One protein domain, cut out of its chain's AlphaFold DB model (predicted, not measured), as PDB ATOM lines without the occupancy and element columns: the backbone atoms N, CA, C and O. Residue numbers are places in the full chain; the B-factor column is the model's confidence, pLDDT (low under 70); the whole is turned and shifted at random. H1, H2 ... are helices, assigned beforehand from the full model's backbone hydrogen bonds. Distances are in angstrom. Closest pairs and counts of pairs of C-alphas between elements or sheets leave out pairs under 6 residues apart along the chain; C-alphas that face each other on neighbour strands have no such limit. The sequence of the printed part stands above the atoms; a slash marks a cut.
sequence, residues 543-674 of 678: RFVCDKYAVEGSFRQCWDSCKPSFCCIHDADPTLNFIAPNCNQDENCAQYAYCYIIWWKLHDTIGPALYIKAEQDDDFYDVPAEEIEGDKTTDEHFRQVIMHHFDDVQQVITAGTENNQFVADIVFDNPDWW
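This is residues 543 to 674 of the 678 residues of the protein "Hypothetical protein" of Pseudictyota dubia (UniProt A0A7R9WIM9). What is the shape? H1 and H2 cross at one end, H5 and H6 pair at the other, and H4 lies between near the middle, with long loops round them. What builds it? The 132 printed residues hold named helices H1 to H6 in order and no named strand: all helix, with under half in named elements. It is compact, radius of gyration 15.4 A, spanning 48 by 35 by 22 A.

What touches? H1, residues 555 to 568, touches H2, residues 589 to 603, at Cys 568 and Cys 589, closest C-alphas 5.6 A apart. H5, residues 649 to 656, touches H6, residues 665 to 668. What of the others? H3, residues 625 to 628, and H4, residues 636 to 643, touch no helix. How are the backbones? O i to N i+4 pairs are within hydrogen-bond range throughout H4 and H5, 5 of 10 in H1 and 5 of 11 in H2, which has 8 of 12 O i to N i+3 pairs; H3 and H6 are too short.

Where does H1 begin? C-alpha 555 is at (-25.069, 6.272, 50.047). Where does H6 end? C-alpha 668 is at (-12.906, 2.849, 28.022).

Is it cut? The printed part has no cut. Where is confidence low? Residues 604 to 613 are under 70.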
ATOM      1  N   ARG A 543     -19.658   4.319  60.842       92.44
ATOM      2  CA  ARG A 543     -20.422   3.136  61.262       92.44
ATOM      3  C   ARG A 543     -21.935   3.263  61.052       92.44
ATOM      4  O   ARG A 543     -22.568   2.257  60.782       92.44
ATOM      5  N   PHE A 544     -22.515   4.446  61.240       94.31
ATOM      6  CA  PHE A 544     -23.959   4.660  61.082       94.31
ATOM      7  C   PHE A 544     -24.298   5.211  59.700       94.31
ATOM      8  O   PHE A 544     -25.298   4.818  59.118       94.31
ATOM      9  N   VAL A 545     -23.444   6.088  59.169       96.19
ATOM     10  CA  VAL A 545     -23.654   6.731  57.866       96.19
ATOM     11  C   VAL A 545     -23.548   5.717  56.717       96.19
ATOM     12  O   VAL A 545     -24.286   5.814  55.742       96.19
ATOM     13  N   CYS A 546     -22.655   4.731  56.849       96.31
ATOM     14  CA  CYS A 546     -22.350   3.706  55.847       96.31
ATOM     15  C   CYS A 546     -22.948   2.321  56.152       96.31
ATOM     16  O   CYS A 546     -22.714   1.380  55.396       96.31
ATOM     17  N   ASP A 547     -23.690   2.150  57.249       94.31
ATOM     18  CA  ASP A 547     -24.458   0.922  57.476       94.31
ATOM     19  C   ASP A 547     -25.813   1.062  56.784       94.31
ATOM     20  O   ASP A 547     -26.687   1.785  57.257       94.31
ATOM     21  N   LYS A 548     -26.006   0.352  55.668       94.06
ATOM     22  CA  LYS A 548     -27.274   0.387  54.930       94.06
ATOM     23  C   LYS A 548     -28.470  -0.210  55.678       94.06
ATOM     24  O   LYS A 548     -29.599  -0.092  55.217       94.06
ATOM     25  N   TYR A 549     -28.244  -0.860  56.819       94.25
ATOM     26  CA  TYR A 549     -29.303  -1.321  57.715       94.25
ATOM     27  C   TYR A 549     -29.593  -0.320  58.850       94.25
ATOM     28  O   TYR A 549     -30.500  -0.550  59.657       94.25
ATOM     29  N   ALA A 550     -28.859   0.797  58.927       92.88
ATOM     30  CA  ALA A 550     -29.149   1.896  59.837       92.88
ATOM     31  C   ALA A 550     -30.223   2.830  59.256       92.88
ATOM     32  O   ALA A 550     -30.191   3.208  58.093       92.88
ATOM     33  N   VAL A 551     -31.141   3.282  60.117       91.88
ATOM     34  CA  VAL A 551     -32.267   4.178  59.765       91.88
ATOM     35  C   VAL A 551     -31.809   5.574  59.294       91.88
ATOM     36  O   VAL A 551     -32.601   6.336  58.751       91.88
ATOM     37  N   GLU A 552     -30.538   5.912  59.518       90.50
ATOM     38  CA  GLU A 552     -29.897   7.181  59.133       90.50
ATOM     39  C   GLU A 552     -28.715   6.950  58.160       90.50
ATOM     40  O   GLU A 552     -27.878   7.834  57.984       90.50
ATOM     41  N   GLY A 553     -28.618   5.759  57.554       94.81
ATOM     42  CA  GLY A 553     -27.626   5.449  56.523       94.81
ATOM     43  C   GLY A 553     -28.013   6.051  55.168       94.81
ATOM     44  O   GLY A 553     -29.183   6.044  54.796       94.81
ATOM     45  N   SER A 554     -27.032   6.560  54.422       96.00
ATOM     46  CA  SER A 554     -27.224   7.161  53.091       96.00
ATOM     47  C   SER A 554     -25.975   6.931  52.243       96.00
ATOM     48  O   SER A 554     -24.855   7.176  52.701       96.00
ATOM     49  N   PHE A 555     -26.153   6.483  51.000       94.94
ATOM     50  CA  PHE A 555     -25.069   6.272  50.047       94.94
ATOM     51  C   PHE A 555     -24.357   7.589  49.753       94.94
ATOM     52  O   PHE A 555     -23.131   7.638  49.805       94.94
ATOM     53  N   ARG A 556     -25.109   8.674  49.536       95.50
ATOM     54  CA  ARG A 556     -24.587  10.030  49.343       95.50
ATOM     55  C   ARG A 556     -23.763  10.494  50.536       95.50
ATOM     56  O   ARG A 556     -22.600  10.854  50.369       95.50
ATOM     57  N   GLN A 557     -24.338  10.463  51.738       96.56
ATOM     58  CA  GLN A 557     -23.670  10.964  52.940       96.56
ATOM     59  C   GLN A 557     -22.448  10.106  53.295       96.56
ATOM     60  O   GLN A 557     -21.425  10.640  53.733       96.56
ATOM     61  N   CYS A 558     -22.523   8.790  53.080       97.00
ATOM     62  CA  CYS A 558     -21.386   7.897  53.252       97.00
ATOM     63  C   CYS A 558     -20.303   8.210  52.217       97.00
ATOM     64  O   CYS A 558     -19.175   8.483  52.607       97.00
ATOM     65  N   TRP A 559     -20.631   8.269  50.924       95.56
ATOM     66  CA  TRP A 559     -19.692   8.605  49.849       95.56
ATOM     67  C   TRP A 559     -18.994   9.950  50.086       95.56
ATOM     68  O   TRP A 559     -17.765  10.000  50.040       95.56
ATOM     69  N   ASP A 560     -19.732  11.008  50.435       95.81
ATOM     70  CA  ASP A 560     -19.161  12.316  50.785       95.81
ATOM     71  C   ASP A 560     -18.205  12.244  51.986       95.81
ATOM     72  O   ASP A 560     -17.122  12.831  51.950       95.81
ATOM     73  N   SER A 561     -18.560  11.478  53.021       96.69
ATOM     74  CA  SER A 561     -17.693  11.238  54.186       96.69
ATOM     75  C   SER A 561     -16.469  10.380  53.837       96.69
ATOM     76  O   SER A 561     -15.405  10.521  54.435       96.69
ATOM     77  N   CYS A 562     -16.608   9.487  52.861       96.69
ATOM     78  CA  CYS A 562     -15.602   8.514  52.472       96.69
ATOM     79  C   CYS A 562     -14.585   9.053  51.466       96.69
ATOM     80  O   CYS A 562     -13.450   8.583  51.501       96.69
ATOM     81  N   LYS A 563     -14.929  10.045  50.628       95.56
ATOM     82  CA  LYS A 563     -14.061  10.656  49.593       95.56
ATOM     83  C   LYS A 563     -12.565  10.777  49.962       95.56
ATOM     84  O   LYS A 563     -11.748  10.337  49.154       95.56
ATOM     85  N   PRO A 564     -12.161  11.260  51.160       95.19
ATOM     86  CA  PRO A 564     -10.745  11.369  51.544       95.19
ATOM     87  C   PRO A 564      -9.973  10.040  51.651       95.19
ATOM     88  O   PRO A 564      -8.748  10.051  51.691       95.19
ATOM     89  N   SER A 565     -10.677   8.909  51.723       95.25
ATOM     90  CA  SER A 565     -10.126   7.554  51.868       95.25
ATOM     91  C   SER A 565     -10.076   6.752  50.573       95.25
ATOM     92  O   SER A 565      -9.723   5.577  50.603       95.25
ATOM     93  N   PHE A 566     -10.419   7.351  49.432       94.94
ATOM     94  CA  PHE A 566     -10.405   6.640  48.154       94.94
ATOM     95  C   PHE A 566      -9.021   6.029  47.844       94.94
ATOM     96  O   PHE A 566      -8.918   4.867  47.462       94.94
ATOM     97  N   CYS A 567      -7.942   6.753  48.160       94.38
ATOM     98  CA  CYS A 567      -6.572   6.257  48.010       94.38
ATOM     99  C   CYS A 567      -6.215   5.055  48.917       94.38
ATOM    100  O   CYS A 567      -5.180   4.418  48.714       94.38
ATOM    101  N   CYS A 568      -7.043   4.725  49.916       94.75
ATOM    102  CA  CYS A 568      -6.817   3.598  50.820       94.75
ATOM    103  C   CYS A 568      -7.187   2.241  50.209       94.75
ATOM    104  O   CYS A 568      -6.743   1.219  50.729       94.75
ATOM    105  N   ILE A 569      -8.035   2.215  49.172       92.56
ATOM    106  CA  ILE A 569      -8.673   0.981  48.674       92.56
ATOM    107  C   ILE A 569      -8.173   0.506  47.306       92.56
ATOM    108  O   ILE A 569      -8.661  -0.498  46.795       92.56
ATOM    109  N   HIS A 570      -7.177   1.190  46.748       90.50
ATOM    110  CA  HIS A 570      -6.439   0.766  45.563       90.50
ATOM    111  C   HIS A 570      -4.925   0.801  45.827       90.50
ATOM    112  O   HIS A 570      -4.449   1.361  46.822       90.50
ATOM    113  N   ASP A 571      -4.155   0.182  44.940       90.31
ATOM    114  CA  ASP A 571      -2.710  -0.019  45.051       90.31
ATOM    115  C   ASP A 571      -1.891   0.607  43.911       90.31
ATOM    116  O   ASP A 571      -0.666   0.626  44.020       90.31
ATOM    117  N   ALA A 572      -2.540   1.224  42.914       89.50
ATOM    118  CA  ALA A 572      -1.917   1.964  41.806       89.50
ATOM    119  C   ALA A 572      -0.687   2.807  42.215       89.50
ATOM    120  O   ALA A 572      -0.744   3.604  43.161       89.50
ATOM    121  N   ASP A 573       0.427   2.638  41.492       89.75
ATOM    122  CA  ASP A 573       1.724   3.245  41.824       89.75
ATOM    123  C   ASP A 573       1.630   4.789  41.874       89.75
ATOM    124  O   ASP A 573       1.334   5.416  40.856       89.75
ATOM    125  N   PRO A 574       1.931   5.451  43.009       90.19
ATOM    126  CA  PRO A 574       1.731   6.893  43.175       90.19
ATOM    127  C   PRO A 574       2.728   7.759  42.385       90.19
ATOM    128  O   PRO A 574       2.609   8.986  42.372       90.19
ATOM    129  N   THR A 575       3.731   7.154  41.741       90.88
ATOM    130  CA  THR A 575       4.680   7.824  40.841       90.88
ATOM    131  C   THR A 575       4.255   7.753  39.373       90.88
ATOM    132  O   THR A 575       4.617   8.646  38.602       90.88
ATOM    133  N   LEU A 576       3.466   6.739  39.000       92.00
ATOM    134  CA  LEU A 576       2.930   6.540  37.651       92.00
ATOM    135  C   LEU A 576       1.478   7.044  37.544       92.00
ATOM    136  O   LEU A 576       1.152   7.789  36.617       92.00
ATOM    137  N   ASN A 577       0.643   6.766  38.548       91.81
ATOM    138  CA  ASN A 577      -0.715   7.280  38.700       91.81
ATOM    139  C   ASN A 577      -0.767   8.479  39.660       91.81
ATOM    140  O   ASN A 577      -1.257   8.424  40.785       91.81
ATOM    141  N   PHE A 578      -0.279   9.623  39.184       92.69
ATOM    142  CA  PHE A 578      -0.319  10.890  39.925       92.69
ATOM    143  C   PHE A 578      -1.733  11.507  40.048       92.69
ATOM    144  O   PHE A 578      -1.874  12.562  40.668       92.69
ATOM    145  N   ILE A 579      -2.766  10.909  39.432       92.12
ATOM    146  CA  ILE A 579      -4.166  11.356  39.549       92.12
ATOM    147  C   ILE A 579      -4.827  10.692  40.756       92.12
ATOM    148  O   ILE A 579      -5.378  11.395  41.605       92.12
ATOM    149  N   ALA A 580      -4.736   9.364  40.832       92.06
ATOM    150  CA  ALA A 580      -5.169   8.538  41.951       92.06
ATOM    151  C   ALA A 580      -3.936   7.873  42.602       92.06
ATOM    152  O   ALA A 580      -3.708   6.680  42.405       92.06
ATOM    153  N   PRO A 581      -3.107   8.629  43.348       92.00
ATOM    154  CA  PRO A 581      -1.968   8.053  44.052       92.00
ATOM    155  C   PRO A 581      -2.459   7.179  45.208       92.00
ATOM    156  O   PRO A 581      -3.339   7.597  45.963       92.00
ATOM    157  N   ASN A 582      -1.898   5.977  45.375       93.19
ATOM    158  CA  ASN A 582      -2.243   5.141  46.523       93.19
ATOM    159  C   ASN A 582      -1.841   5.797  47.865       93.19
ATOM    160  O   ASN A 582      -0.907   6.596  47.960       93.19
ATOM    161  N   CYS A 583      -2.579   5.449  48.916       94.38
ATOM    162  CA  CYS A 583      -2.278   5.804  50.301       94.38
ATOM    163  C   CYS A 583      -2.569   4.646  51.271       94.38
ATOM    164  O   CYS A 583      -2.637   4.860  52.472       94.38
ATOM    165  N   ASN A 584      -2.706   3.408  50.783       93.00
ATOM    166  CA  ASN A 584      -3.107   2.233  51.575       93.00
ATOM    167  C   ASN A 584      -2.172   1.856  52.754       93.00
ATOM    168  O   ASN A 584      -2.536   1.015  53.576       93.00
ATOM    169  N   GLN A 585      -0.998   2.489  52.866       93.25
ATOM    170  CA  GLN A 585      -0.088   2.396  54.017       93.25
ATOM    171  C   GLN A 585      -0.313   3.492  55.079       93.25
ATOM    172  O   GLN A 585       0.346   3.469  56.119       93.25
ATOM    173  N   ASP A 586      -1.198   4.462  54.827       95.38
ATOM    174  CA  ASP A 586      -1.539   5.525  55.770       95.38
ATOM    175  C   ASP A 586      -2.240   4.940  56.995       95.38
ATOM    176  O   ASP A 586      -3.191   4.157  56.913       95.38
ATOM    177  N   GLU A 587      -1.762   5.338  58.166       94.00
ATOM    178  CA  GLU A 587      -2.180   4.743  59.417       94.00
ATOM    179  C   GLU A 587      -3.628   5.078  59.821       94.00
ATOM    180  O   GLU A 587      -4.158   4.427  60.717       94.00
ATOM    181  N   ASN A 588      -4.302   6.026  59.156       94.75
ATOM    182  CA  ASN A 588      -5.731   6.295  59.344       94.75
ATOM    183  C   ASN A 588      -6.652   5.478  58.417       94.75
ATOM    184  O   ASN A 588      -7.847   5.389  58.706       94.75
ATOM    185  N   CYS A 589      -6.142   4.837  57.356       94.88
ATOM    186  CA  CYS A 589      -6.975   4.136  56.367       94.88
ATOM    187  C   CYS A 589      -7.906   3.068  56.968       94.88
ATOM    188  O   CYS A 589      -9.030   2.884  56.500       94.88
ATOM    189  N   ALA A 590      -7.489   2.397  58.044       92.94
ATOM    190  CA  ALA A 590      -8.286   1.349  58.681       92.94
ATOM    191  C   ALA A 590      -9.590   1.854  59.341       92.94
ATOM    192  O   ALA A 590     -10.545   1.083  59.466       92.94
ATOM    193  N   GLN A 591      -9.680   3.145  59.692       93.00
ATOM    194  CA  GLN A 591     -10.923   3.772  60.175       93.00
ATOM    195  C   GLN A 591     -12.018   3.781  59.100       93.00
ATOM    196  O   GLN A 591     -13.202   3.615  59.400       93.00
ATOM    197  N   TYR A 592     -11.619   3.912  57.833       95.56
ATOM    198  CA  TYR A 592     -12.514   4.008  56.682       95.56
ATOM    199  C   TYR A 592     -12.975   2.651  56.143       95.56
ATOM    200  O   TYR A 592     -13.650   2.602  55.121       95.56
ATOM    201  N   ALA A 593     -12.703   1.533  56.822       92.44
ATOM    202  CA  ALA A 593     -13.161   0.218  56.361       92.44
ATOM    203  C   ALA A 593     -14.705   0.078  56.283       92.44
ATOM    204  O   ALA A 593     -15.198  -0.825  55.614       92.44
ATOM    205  N   TYR A 594     -15.487   0.986  56.891       94.25
ATOM    206  CA  TYR A 594     -16.940   1.096  56.654       94.25
ATOM    207  C   TYR A 594     -17.295   1.613  55.245       94.25
ATOM    208  O   TYR A 594     -18.339   1.256  54.707       94.25
ATOM    209  N   CYS A 595     -16.414   2.392  54.613       96.00
ATOM    210  CA  CYS A 595     -16.586   2.908  53.251       96.00
ATOM    211  C   CYS A 595     -16.548   1.826  52.170       96.00
ATOM    212  O   CYS A 595     -16.894   2.102  51.022       96.00
ATOM    213  N   TYR A 596     -16.164   0.593  52.525       91.62
ATOM    214  CA  TYR A 596     -16.152  -0.545  51.611       91.62
ATOM    215  C   TYR A 596     -17.488  -0.731  50.877       91.62
ATOM    216  O   TYR A 596     -17.470  -1.139  49.727       91.62
ATOM    217  N   ILE A 597     -18.636  -0.371  51.470       91.44
ATOM    218  CA  ILE A 597     -19.933  -0.457  50.778       91.44
ATOM    219  C   ILE A 597     -20.039   0.475  49.556       91.44
ATOM    220  O   ILE A 597     -20.616   0.089  48.541       91.44
ATOM    221  N   ILE A 598     -19.452   1.674  49.633       93.12
ATOM    222  CA  ILE A 598     -19.420   2.649  48.536       93.12
ATOM    223  C   ILE A 598     -18.382   2.224  47.513       93.12
ATOM    224  O   ILE A 598     -18.670   2.176  46.324       93.12
ATOM    225  N   TRP A 599     -17.185   1.868  47.977       91.31
ATOM    226  CA  TRP A 599     -16.090   1.473  47.101       91.31
ATOM    227  C   TRP A 599     -16.396   0.176  46.355       91.31
ATOM    228  O   TRP A 599     -16.242   0.138  45.144       91.31
ATOM    229  N   TRP A 600     -16.972  -0.831  47.013       86.94
ATOM    230  CA  TRP A 600     -17.527  -1.994  46.322       86.94
ATOM    231  C   TRP A 600     -18.561  -1.571  45.274       86.94
ATOM    232  O   TRP A 600     -18.423  -1.938  44.116       86.94
ATOM    233  N   LYS A 601     -19.541  -0.726  45.617       86.88
ATOM    234  CA  LYS A 601     -20.586  -0.320  44.665       86.88
ATOM    235  C   LYS A 601     -20.069   0.504  43.472       86.88
ATOM    236  O   LYS A 601     -20.658   0.418  42.399       86.88
ATOM    237  N   LEU A 602     -19.007   1.292  43.651       85.38
ATOM    238  CA  LEU A 602     -18.373   2.094  42.597       85.38
ATOM    239  C   LEU A 602     -17.313   1.320  41.785       85.38
ATOM    240  O   LEU A 602     -16.915   1.803  40.734       85.38
ATOM    241  N   HIS A 603     -16.853   0.152  42.256       77.56
ATOM    242  CA  HIS A 603     -15.875  -0.705  41.559       77.56
ATOM    243  C   HIS A 603     -16.517  -1.965  40.940       77.56
ATOM    244  O   HIS A 603     -16.027  -2.470  39.936       77.56
ATOM    245  N   ASP A 604     -17.623  -2.469  41.500       65.75
ATOM    246  CA  ASP A 604     -18.391  -3.628  41.000       65.75
ATOM    247  C   ASP A 604     -19.293  -3.267  39.799       65.75
ATOM    248  O   ASP A 604     -20.101  -4.063  39.321       65.75
ATOM    249  N   THR A 605     -19.147  -2.056  39.256       56.94
ATOM    250  CA  THR A 605     -19.712  -1.658  37.962       56.94
ATOM    251  C   THR A 605     -18.902  -2.298  36.837       56.94
ATOM    252  O   THR A 605     -18.083  -1.650  36.198       56.94
ATOM    253  N   ILE A 606     -19.137  -3.603  36.657       46.81
ATOM    254  CA  ILE A 606     -18.407  -4.567  35.819       46.81
ATOM    255  C   ILE A 606     -17.747  -3.943  34.577       46.81
ATOM    256  O   ILE A 606     -18.419  -3.599  33.601       46.81
ATOM    257  N   GLY A 607     -16.411  -3.920  34.589       50.06
ATOM    258  CA  GLY A 607     -15.573  -3.516  33.461       50.06
ATOM    259  C   GLY A 607     -15.215  -2.022  33.453       50.06
ATOM    260  O   GLY A 607     -15.277  -1.368  34.492       50.06
ATOM    261  N   PRO A 608     -14.823  -1.467  32.291       51.59
ATOM    262  CA  PRO A 608     -14.431  -0.062  32.123       51.59
ATOM    263  C   PRO A 608     -15.624   0.915  32.162       51.59
ATOM    264  O   PRO A 608     -15.791   1.768  31.293       51.59
ATOM    265  N   ALA A 609     -16.510   0.772  33.146       52.41
ATOM    266  CA  ALA A 609     -17.802   1.438  33.158       52.41
ATOM    267  C   ALA A 609     -17.705   2.932  33.516       52.41
ATOM    268  O   ALA A 609     -17.880   3.334  34.664       52.41
ATOM    269  N   LEU A 610     -17.629   3.777  32.483       57.19
ATOM    270  CA  LEU A 610     -18.078   5.183  32.541       57.19
ATOM    271  C   LEU A 610     -19.559   5.307  32.965       57.19
ATOM    272  O   LEU A 610     -20.055   6.377  33.299       57.19
ATOM    273  N   TYR A 611     -20.284   4.193  32.950       62.97
ATOM    274  CA  TYR A 611     -21.697   4.064  33.270       62.97
ATOM    275  C   TYR A 611     -21.846   3.455  34.673       62.97
ATOM    276  O   TYR A 611     -22.231   2.293  34.829       62.97
ATOM    277  N   ILE A 612     -21.463   4.232  35.696       68.06
ATOM    278  CA  ILE A 612     -21.474   3.810  37.104       68.06
ATOM    279  C   ILE A 612     -22.919   3.657  37.606       68.06
ATOM    280  O   ILE A 612     -23.611   4.633  37.880       68.06
ATOM    281  N   LYS A 613     -23.370   2.414  37.789       67.38
ATOM    282  CA  LYS A 613     -24.745   2.080  38.201       67.38
ATOM    283  C   LYS A 613     -24.912   2.000  39.720       67.38
ATOM    284  O   LYS A 613     -24.946   0.901  40.281       67.38
ATOM    285  N   ALA A 614     -25.051   3.150  40.390       72.38
ATOM    286  CA  ALA A 614     -25.380   3.181  41.824       72.38
ATOM    287  C   ALA A 614     -26.822   2.756  42.142       72.38
ATOM    288  O   ALA A 614     -27.022   2.128  43.179       72.38
ATOM    289  N   GLU A 615     -27.795   3.053  41.274       77.31
ATOM    290  CA  GLU A 615     -29.221   2.808  41.547       77.31
ATOM    291  C   GLU A 615     -29.523   1.358  41.955       77.31
ATOM    292  O   GLU A 615     -29.075   0.398  41.317       77.31
ATOM    293  N   GLN A 616     -30.303   1.222  43.034       83.00
ATOM    294  CA  GLN A 616     -30.907  -0.012  43.537       83.00
ATOM    295  C   GLN A 616     -32.237   0.324  44.229       83.00
ATOM    296  O   GLN A 616     -32.382   1.414  44.776       83.00
ATOM    297  N   ASP A 617     -33.175  -0.627  44.262       86.38
ATOM    298  CA  ASP A 617     -34.472  -0.500  44.951       86.38
ATOM    299  C   ASP A 617     -34.333  -0.645  46.493       86.38
ATOM    300  O   ASP A 617     -34.949  -1.511  47.115       86.38
ATOM    301  N   ASP A 618     -33.455   0.150  47.109       89.12
ATOM    302  CA  ASP A 618     -33.057   0.090  48.525       89.12
ATOM    303  C   ASP A 618     -32.807   1.528  49.022       89.12
ATOM    304  O   ASP A 618     -31.997   2.242  48.429       89.12
ATOM    305  N   ASP A 619     -33.512   1.950  50.086       92.94
ATOM    306  CA  ASP A 619     -33.547   3.336  50.603       92.94
ATOM    307  C   ASP A 619     -32.153   3.932  50.888       92.94
ATOM    308  O   ASP A 619     -31.997   5.154  50.898       92.94
ATOM    309  N   PHE A 620     -31.132   3.094  51.106       94.62
ATOM    310  CA  PHE A 620     -29.754   3.554  51.275       94.62
ATOM    311  C   PHE A 620     -29.174   4.184  50.003       94.62
ATOM    312  O   PHE A 620     -28.395   5.126  50.107       94.62
ATOM    313  N   TYR A 621     -29.518   3.691  48.809       92.81
ATOM    314  CA  TYR A 621     -28.902   4.095  47.535       92.81
ATOM    315  C   TYR A 621     -29.549   5.374  46.966       92.81
ATOM    316  O   TYR A 621     -30.008   5.428  45.829       92.81
ATOM    317  N   ASP A 622     -29.535   6.434  47.777       93.31
ATOM    318  CA  ASP A 622     -30.163   7.754  47.589       93.31
ATOM    319  C   ASP A 622     -29.486   8.687  46.551       93.31
ATOM    320  O   ASP A 622     -29.693   9.910  46.543       93.31
ATOM    321  N   VAL A 623     -28.672   8.124  45.655       90.94
ATOM    322  CA  VAL A 623     -28.032   8.838  44.543       90.94
ATOM    323  C   VAL A 623     -28.622   8.329  43.224       90.94
ATOM    324  O   VAL A 623     -28.367   7.176  42.868       90.94
ATOM    325  N   PRO A 624     -29.388   9.156  42.485       89.38
ATOM    326  CA  PRO A 624     -29.932   8.757  41.193       89.38
ATOM    327  C   PRO A 624     -28.800   8.595  40.174       89.38
ATOM    328  O   PRO A 624     -27.808   9.331  40.199       89.38
ATOM    329  N   ALA A 625     -28.956   7.648  39.253       84.56
ATOM    330  CA  ALA A 625     -27.911   7.243  38.320       84.56
ATOM    331  C   ALA A 625     -27.446   8.417  37.446       84.56
ATOM    332  O   ALA A 625     -26.248   8.584  37.237       84.56
ATOM    333  N   GLU A 626     -28.354   9.302  37.028       86.12
ATOM    334  CA  GLU A 626     -28.037  10.497  36.231       86.12
ATOM    335  C   GLU A 626     -27.001  11.443  36.876       86.12
ATOM    336  O   GLU A 626     -26.239  12.115  36.168       86.12
ATOM    337  N   GLU A 627     -26.884  11.459  38.210       86.00
ATOM    338  CA  GLU A 627     -25.867  12.258  38.898       86.00
ATOM    339  C   GLU A 627     -24.446  11.722  38.651       86.00
ATOM    340  O   GLU A 627     -23.498  12.509  38.580       86.00
ATOM    341  N   ILE A 628     -24.288  10.417  38.403       82.81
ATOM    342  CA  ILE A 628     -22.987   9.727  38.396       82.81
ATOM    343  C   ILE A 628     -22.671   8.924  37.119       82.81
ATOM    344  O   ILE A 628     -21.503   8.664  36.854       82.81
ATOM    345  N   GLU A 629     -23.660   8.594  36.285       80.56
ATOM    346  CA  GLU A 629     -23.474   7.913  34.997       80.56
ATOM    347  C   GLU A 629     -22.974   8.863  33.894       80.56
ATOM    348  O   GLU A 629     -23.383  10.027  33.809       80.56
ATOM    349  N   GLY A 630     -22.139   8.335  32.996       77.56
ATOM    350  CA  GLY A 630     -21.559   9.042  31.854       77.56
ATOM    351  C   GLY A 630     -20.154   9.573  32.147       77.56
ATOM    352  O   GLY A 630     -19.598   9.338  33.215       77.56
ATOM    353  N   ASP A 631     -19.559  10.311  31.206       75.62
ATOM    354  CA  ASP A 631     -18.202  10.844  31.382       75.62
ATOM    355  C   ASP A 631     -18.145  11.904  32.503       75.62
ATOM    356  O   ASP A 631     -18.381  13.098  32.295       75.62
ATOM    357  N   LYS A 632     -17.816  11.445  33.717       82.88
ATOM    358  CA  LYS A 632     -17.517  12.274  34.891       82.88
ATOM    359  C   LYS A 632     -16.019  12.571  35.030       82.88
ATOM    360  O   LYS A 632     -15.616  13.101  36.060       82.88
ATOM    361  N   THR A 633     -15.167  12.298  34.033       79.56
ATOM    362  CA  THR A 633     -13.708  12.547  34.136       79.56
ATOM    363  C   THR A 633     -13.329  14.035  34.191       79.56
ATOM    364  O   THR A 633     -12.169  14.378  34.433       79.56
ATOM    365  N   THR A 634     -14.306  14.934  34.027       82.94
ATOM    366  CA  THR A 634     -14.179  16.367  34.333       82.94
ATOM    367  C   THR A 634     -14.316  16.703  35.821       82.94
ATOM    368  O   THR A 634     -13.853  17.768  36.225       82.94
ATOM    369  N   ASP A 635     -14.941  15.841  36.631       88.19
ATOM    370  CA  ASP A 635     -14.916  15.942  38.095       88.19
ATOM    371  C   ASP A 635     -13.618  15.333  38.641       88.19
ATOM    372  O   ASP A 635     -13.148  14.298  38.170       88.19
ATOM    373  N   GLU A 636     -13.009  15.979  39.635       90.06
ATOM    374  CA  GLU A 636     -11.691  15.571  40.126       90.06
ATOM    375  C   GLU A 636     -11.723  14.230  40.871       90.06
ATOM    376  O   GLU A 636     -10.789  13.439  40.717       90.06
ATOM    377  N   HIS A 637     -12.796  13.941  41.615       89.88
ATOM    378  CA  HIS A 637     -12.929  12.697  42.367       89.88
ATOM    379  C   HIS A 637     -13.385  11.541  41.473       89.88
ATOM    380  O   HIS A 637     -12.771  10.480  41.512       89.88
ATOM    381  N   PHE A 638     -14.379  11.724  40.600       87.38
ATOM    382  CA  PHE A 638     -14.733  10.672  39.641       87.38
ATOM    383  C   PHE A 638     -13.592  10.359  38.679       87.38
ATOM    384  O   PHE A 638     -13.393   9.197  38.341       87.38
ATOM    385  N   ARG A 639     -12.769  11.341  38.299       87.06
ATOM    386  CA  ARG A 639     -11.534  11.057  37.561       87.06
ATOM    387  C   ARG A 639     -10.560  10.192  38.373       87.06
ATOM    388  O   ARG A 639      -9.858   9.403  37.763       87.06
ATOM    389  N   GLN A 640     -10.520  10.270  39.705       89.50
ATOM    390  CA  GLN A 640      -9.765   9.304  40.523       89.50
ATOM    391  C   GLN A 640     -10.420   7.917  40.498       89.50
ATOM    392  O   GLN A 640      -9.742   6.938  40.189       89.50
ATOM    393  N   VAL A 641     -11.737   7.847  40.726       88.31
ATOM    394  CA  VAL A 641     -12.529   6.601  40.680       88.31
ATOM    395  C   VAL A 641     -12.389   5.886  39.332       88.31
ATOM    396  O   VAL A 641     -12.273   4.671  39.303       88.31
ATOM    397  N   ILE A 642     -12.281   6.619  38.225       85.31
ATOM    398  CA  ILE A 642     -12.119   6.064  36.874       85.31
ATOM    399  C   ILE A 642     -10.646   5.736  36.545       85.31
ATOM    400  O   ILE A 642     -10.372   4.764  35.842       85.31
ATOM    401  N   MET A 643      -9.675   6.513  37.043       86.12
ATOM    402  CA  MET A 643      -8.254   6.361  36.677       86.12
ATOM    403  C   MET A 643      -7.449   5.423  37.580       86.12
ATOM    404  O   MET A 643      -6.347   5.046  37.193       86.12
ATOM    405  N   HIS A 644      -7.935   5.046  38.764       87.75
ATOM    406  CA  HIS A 644      -7.186   4.163  39.673       87.75
ATOM    407  C   HIS A 644      -6.957   2.744  39.113       87.75
ATOM    408  O   HIS A 644      -6.070   2.043  39.587       87.75
ATOM    409  N   HIS A 645      -7.738   2.326  38.110       84.44
ATOM    410  CA  HIS A 645      -7.636   1.017  37.453       84.44
ATOM    411  C   HIS A 645      -6.360   0.823  36.609       84.44
ATOM    412  O   HIS A 645      -6.180  -0.244  36.026       84.44
ATOM    413  N   PHE A 646      -5.488   1.833  36.508       85.31
ATOM    414  CA  PHE A 646      -4.280   1.794  35.683       85.31
ATOM    415  C   PHE A 646      -3.035   2.190  36.480       85.31
ATOM    416  O   PHE A 646      -3.050   3.184  37.208       85.31
ATOM    417  N   ASP A 647      -1.930   1.480  36.256       83.94
ATOM    418  CA  ASP A 647      -0.625   1.848  36.816       83.94
ATOM    419  C   ASP A 647      -0.073   3.126  36.163       83.94
ATOM    420  O   ASP A 647       0.192   4.115  36.842       83.94
ATOM    421  N   ASP A 648       0.064   3.146  34.830       89.38
ATOM    422  CA  ASP A 648       0.534   4.320  34.080       89.38
ATOM    423  C   ASP A 648      -0.642   5.155  33.555       89.38
ATOM    424  O   ASP A 648      -1.159   4.956  32.448       89.38
ATOM    425  N   VAL A 649      -1.042   6.158  34.342       91.00
ATOM    426  CA  VAL A 649      -2.100   7.089  33.935       91.00
ATOM    427  C   VAL A 649      -1.655   8.031  32.804       91.00
ATOM    428  O   VAL A 649      -2.504   8.566  32.095       91.00
ATOM    429  N   GLN A 650      -0.351   8.233  32.558       92.44
ATOM    430  CA  GLN A 650       0.104   9.013  31.396       92.44
ATOM    431  C   GLN A 650      -0.084   8.256  30.083       92.44
ATOM    432  O   GLN A 650      -0.414   8.890  29.078       92.44
ATOM    433  N   GLN A 651       0.063   6.929  30.071       90.25
ATOM    434  CA  GLN A 651      -0.287   6.111  28.909       90.25
ATOM    435  C   GLN A 651      -1.778   6.281  28.559       90.25
ATOM    436  O   GLN A 651      -2.105   6.561  27.402       90.25
ATOM    437  N   VAL A 652      -2.659   6.213  29.564       88.62
ATOM    438  CA  VAL A 652      -4.115   6.420  29.425       88.62
ATOM    439  C   VAL A 652      -4.444   7.829  28.935       88.62
ATOM    440  O   VAL A 652      -5.112   7.987  27.913       88.62
ATOM    441  N   ILE A 653      -3.934   8.868  29.608       90.62
ATOM    442  CA  ILE A 653      -4.161  10.271  29.226       90.62
ATOM    443  C   ILE A 653      -3.670  10.521  27.797       90.62
ATOM    444  O   ILE A 653      -4.370  11.162  27.016       90.62
ATOM    445  N   THR A 654      -2.494  10.006  27.426       92.50
ATOM    446  CA  THR A 654      -1.922  10.184  26.082       92.50
ATOM    447  C   THR A 654      -2.782   9.527  25.002       92.50
ATOM    448  O   THR A 654      -2.892  10.074  23.906       92.50
ATOM    449  N   ALA A 655      -3.407   8.386  25.302       90.31
ATOM    450  CA  ALA A 655      -4.294   7.687  24.379       90.31
ATOM    451  C   ALA A 655      -5.672   8.354  24.245       90.31
ATOM    452  O   ALA A 655      -6.138   8.564  23.129       90.31
ATOM    453  N   GLY A 656      -6.299   8.722  25.367       88.75
ATOM    454  CA  GLY A 656      -7.629   9.339  25.389       88.75
ATOM    455  C   GLY A 656      -7.657  10.841  25.092       88.75
ATOM    456  O   GLY A 656      -8.734  11.424  25.018       88.75
ATOM    457  N   THR A 657      -6.508  11.508  24.930       91.94
ATOM    458  CA  THR A 657      -6.476  12.951  24.630       91.94
ATOM    459  C   THR A 657      -6.642  13.231  23.134       91.94
ATOM    460  O   THR A 657      -5.664  13.243  22.383       91.94
ATOM    461  N   GLU A 658      -7.855  13.591  22.703       90.75
ATOM    462  CA  GLU A 658      -8.082  14.206  21.389       90.75
ATOM    463  C   GLU A 658      -8.190  15.737  21.512       90.75
ATOM    464  O   GLU A 658      -8.792  16.277  22.434       90.75
ATOM    465  N   ASN A 659      -7.608  16.490  20.574       90.75
ATOM    466  CA  ASN A 659      -7.714  17.961  20.513       90.75
ATOM    467  C   ASN A 659      -7.284  18.733  21.795       90.75
ATOM    468  O   ASN A 659      -7.614  19.912  21.945       90.75
ATOM    469  N   ASN A 660      -6.462  18.116  22.656       87.62
ATOM    470  CA  ASN A 660      -6.064  18.572  24.003       87.62
ATOM    471  C   ASN A 660      -7.172  18.500  25.077       87.62
ATOM    472  O   ASN A 660      -7.099  19.213  26.077       87.62
ATOM    473  N   GLN A 661      -8.178  17.648  24.890       83.62
ATOM    474  CA  GLN A 661      -9.132  17.257  25.926       83.62
ATOM    475  C   GLN A 661      -9.080  15.737  26.084       83.62
ATOM    476  O   GLN A 661      -9.009  15.028  25.085       83.62
ATOM    477  N   PHE A 662      -9.104  15.241  27.320       84.88
ATOM    478  CA  PHE A 662      -9.349  13.821  27.543       84.88
ATOM    479  C   PHE A 662     -10.805  13.513  27.168       84.88
ATOM    480  O   PHE A 662     -11.697  14.282  27.522       84.88
ATOM    481  N   VAL A 663     -11.013  12.436  26.416       86.06
ATOM    482  CA  VAL A 663     -12.320  11.910  26.015       86.06
ATOM    483  C   VAL A 663     -12.322  10.448  26.425       86.06
ATOM    484  O   VAL A 663     -11.570   9.648  25.862       86.06
ATOM    485  N   ALA A 664     -13.112  10.112  27.440       82.44
ATOM    486  CA  ALA A 664     -12.996   8.826  28.111       82.44
ATOM    487  C   ALA A 664     -13.287   7.642  27.168       82.44
ATOM    488  O   ALA A 664     -12.498   6.696  27.101       82.44
ATOM    489  N   ASP A 665     -14.332   7.755  26.347       85.44
ATOM    490  CA  ASP A 665     -14.779   6.778  25.345       85.44
ATOM    491  C   ASP A 665     -13.620   6.200  24.492       85.44
ATOM    492  O   ASP A 665     -13.617   5.024  24.142       85.44
ATOM    493  N   ILE A 666     -12.580   6.995  24.191       86.81
ATOM    494  CA  ILE A 666     -11.430   6.591  23.351       86.81
ATOM    495  C   ILE A 666     -10.582   5.467  23.985       86.81
ATOM    496  O   ILE A 666      -9.904   4.722  23.265       86.81
ATOM    497  N   VAL A 667     -10.616   5.335  25.315       85.19
ATOM    498  CA  VAL A 667      -9.927   4.277  26.075       85.19
ATOM    499  C   VAL A 667     -10.927   3.267  26.635       85.19
ATOM    500  O   VAL A 667     -10.734   2.064  26.476       85.19
ATOM    501  N   PHE A 668     -12.003   3.729  27.274       81.94
ATOM    502  CA  PHE A 668     -12.906   2.849  28.022       81.94
ATOM    503  C   PHE A 668     -13.863   2.047  27.116       81.94
ATOM    504  O   PHE A 668     -14.078   0.870  27.390       81.94
ATOM    505  N   ASP A 669     -14.317   2.594  25.978       83.31
ATOM    506  CA  ASP A 669     -15.108   1.840  24.979       83.31
ATOM    507  C   ASP A 669     -14.224   1.102  23.944       83.31
ATOM    508  O   ASP A 669     -14.726   0.514  22.981       83.31
ATOM    509  N   ASN A 670     -12.896   1.146  24.095       84.44
ATOM    510  CA  ASN A 670     -11.946   0.611  23.122       84.44
ATOM    511  C   ASN A 670     -11.385  -0.756  23.568       84.44
ATOM    512  O   ASN A 670     -10.500  -0.787  24.425       84.44
ATOM    513  N   PRO A 671     -11.834  -1.886  22.981       82.25
ATOM    514  CA  PRO A 671     -11.477  -3.227  23.451       82.25
ATOM    515  C   PRO A 671      -9.977  -3.532  23.380       82.25
ATOM    516  O   PRO A 671      -9.507  -4.337  24.175       82.25
ATOM    517  N   ASP A 672      -9.192  -2.847  22.536       81.69
ATOM    518  CA  ASP A 672      -7.730  -3.027  22.463       81.69
ATOM    519  C   ASP A 672      -7.011  -2.736  23.810       81.69
ATOM    520  O   ASP A 672      -5.859  -3.134  23.983       81.69
ATOM    521  N   TRP A 673      -7.669  -2.054  24.762       74.94
ATOM    522  CA  TRP A 673      -7.156  -1.778  26.117       74.94
ATOM    523  C   TRP A 673      -7.562  -2.815  27.175       74.94
ATOM    524  O   TRP A 673      -7.006  -2.795  28.271       74.94
ATOM    525  N   TRP A 674      -8.507  -3.706  26.859       73.69
ATOM    526  CA  TRP A 674      -9.164  -4.606  27.823       73.69
ATOM    527  C   TRP A 674      -9.140  -6.081  27.387       73.69
ATOM    528  O   TRP A 674      -9.155  -6.971  28.230       73.69
TER     529      TRP A 674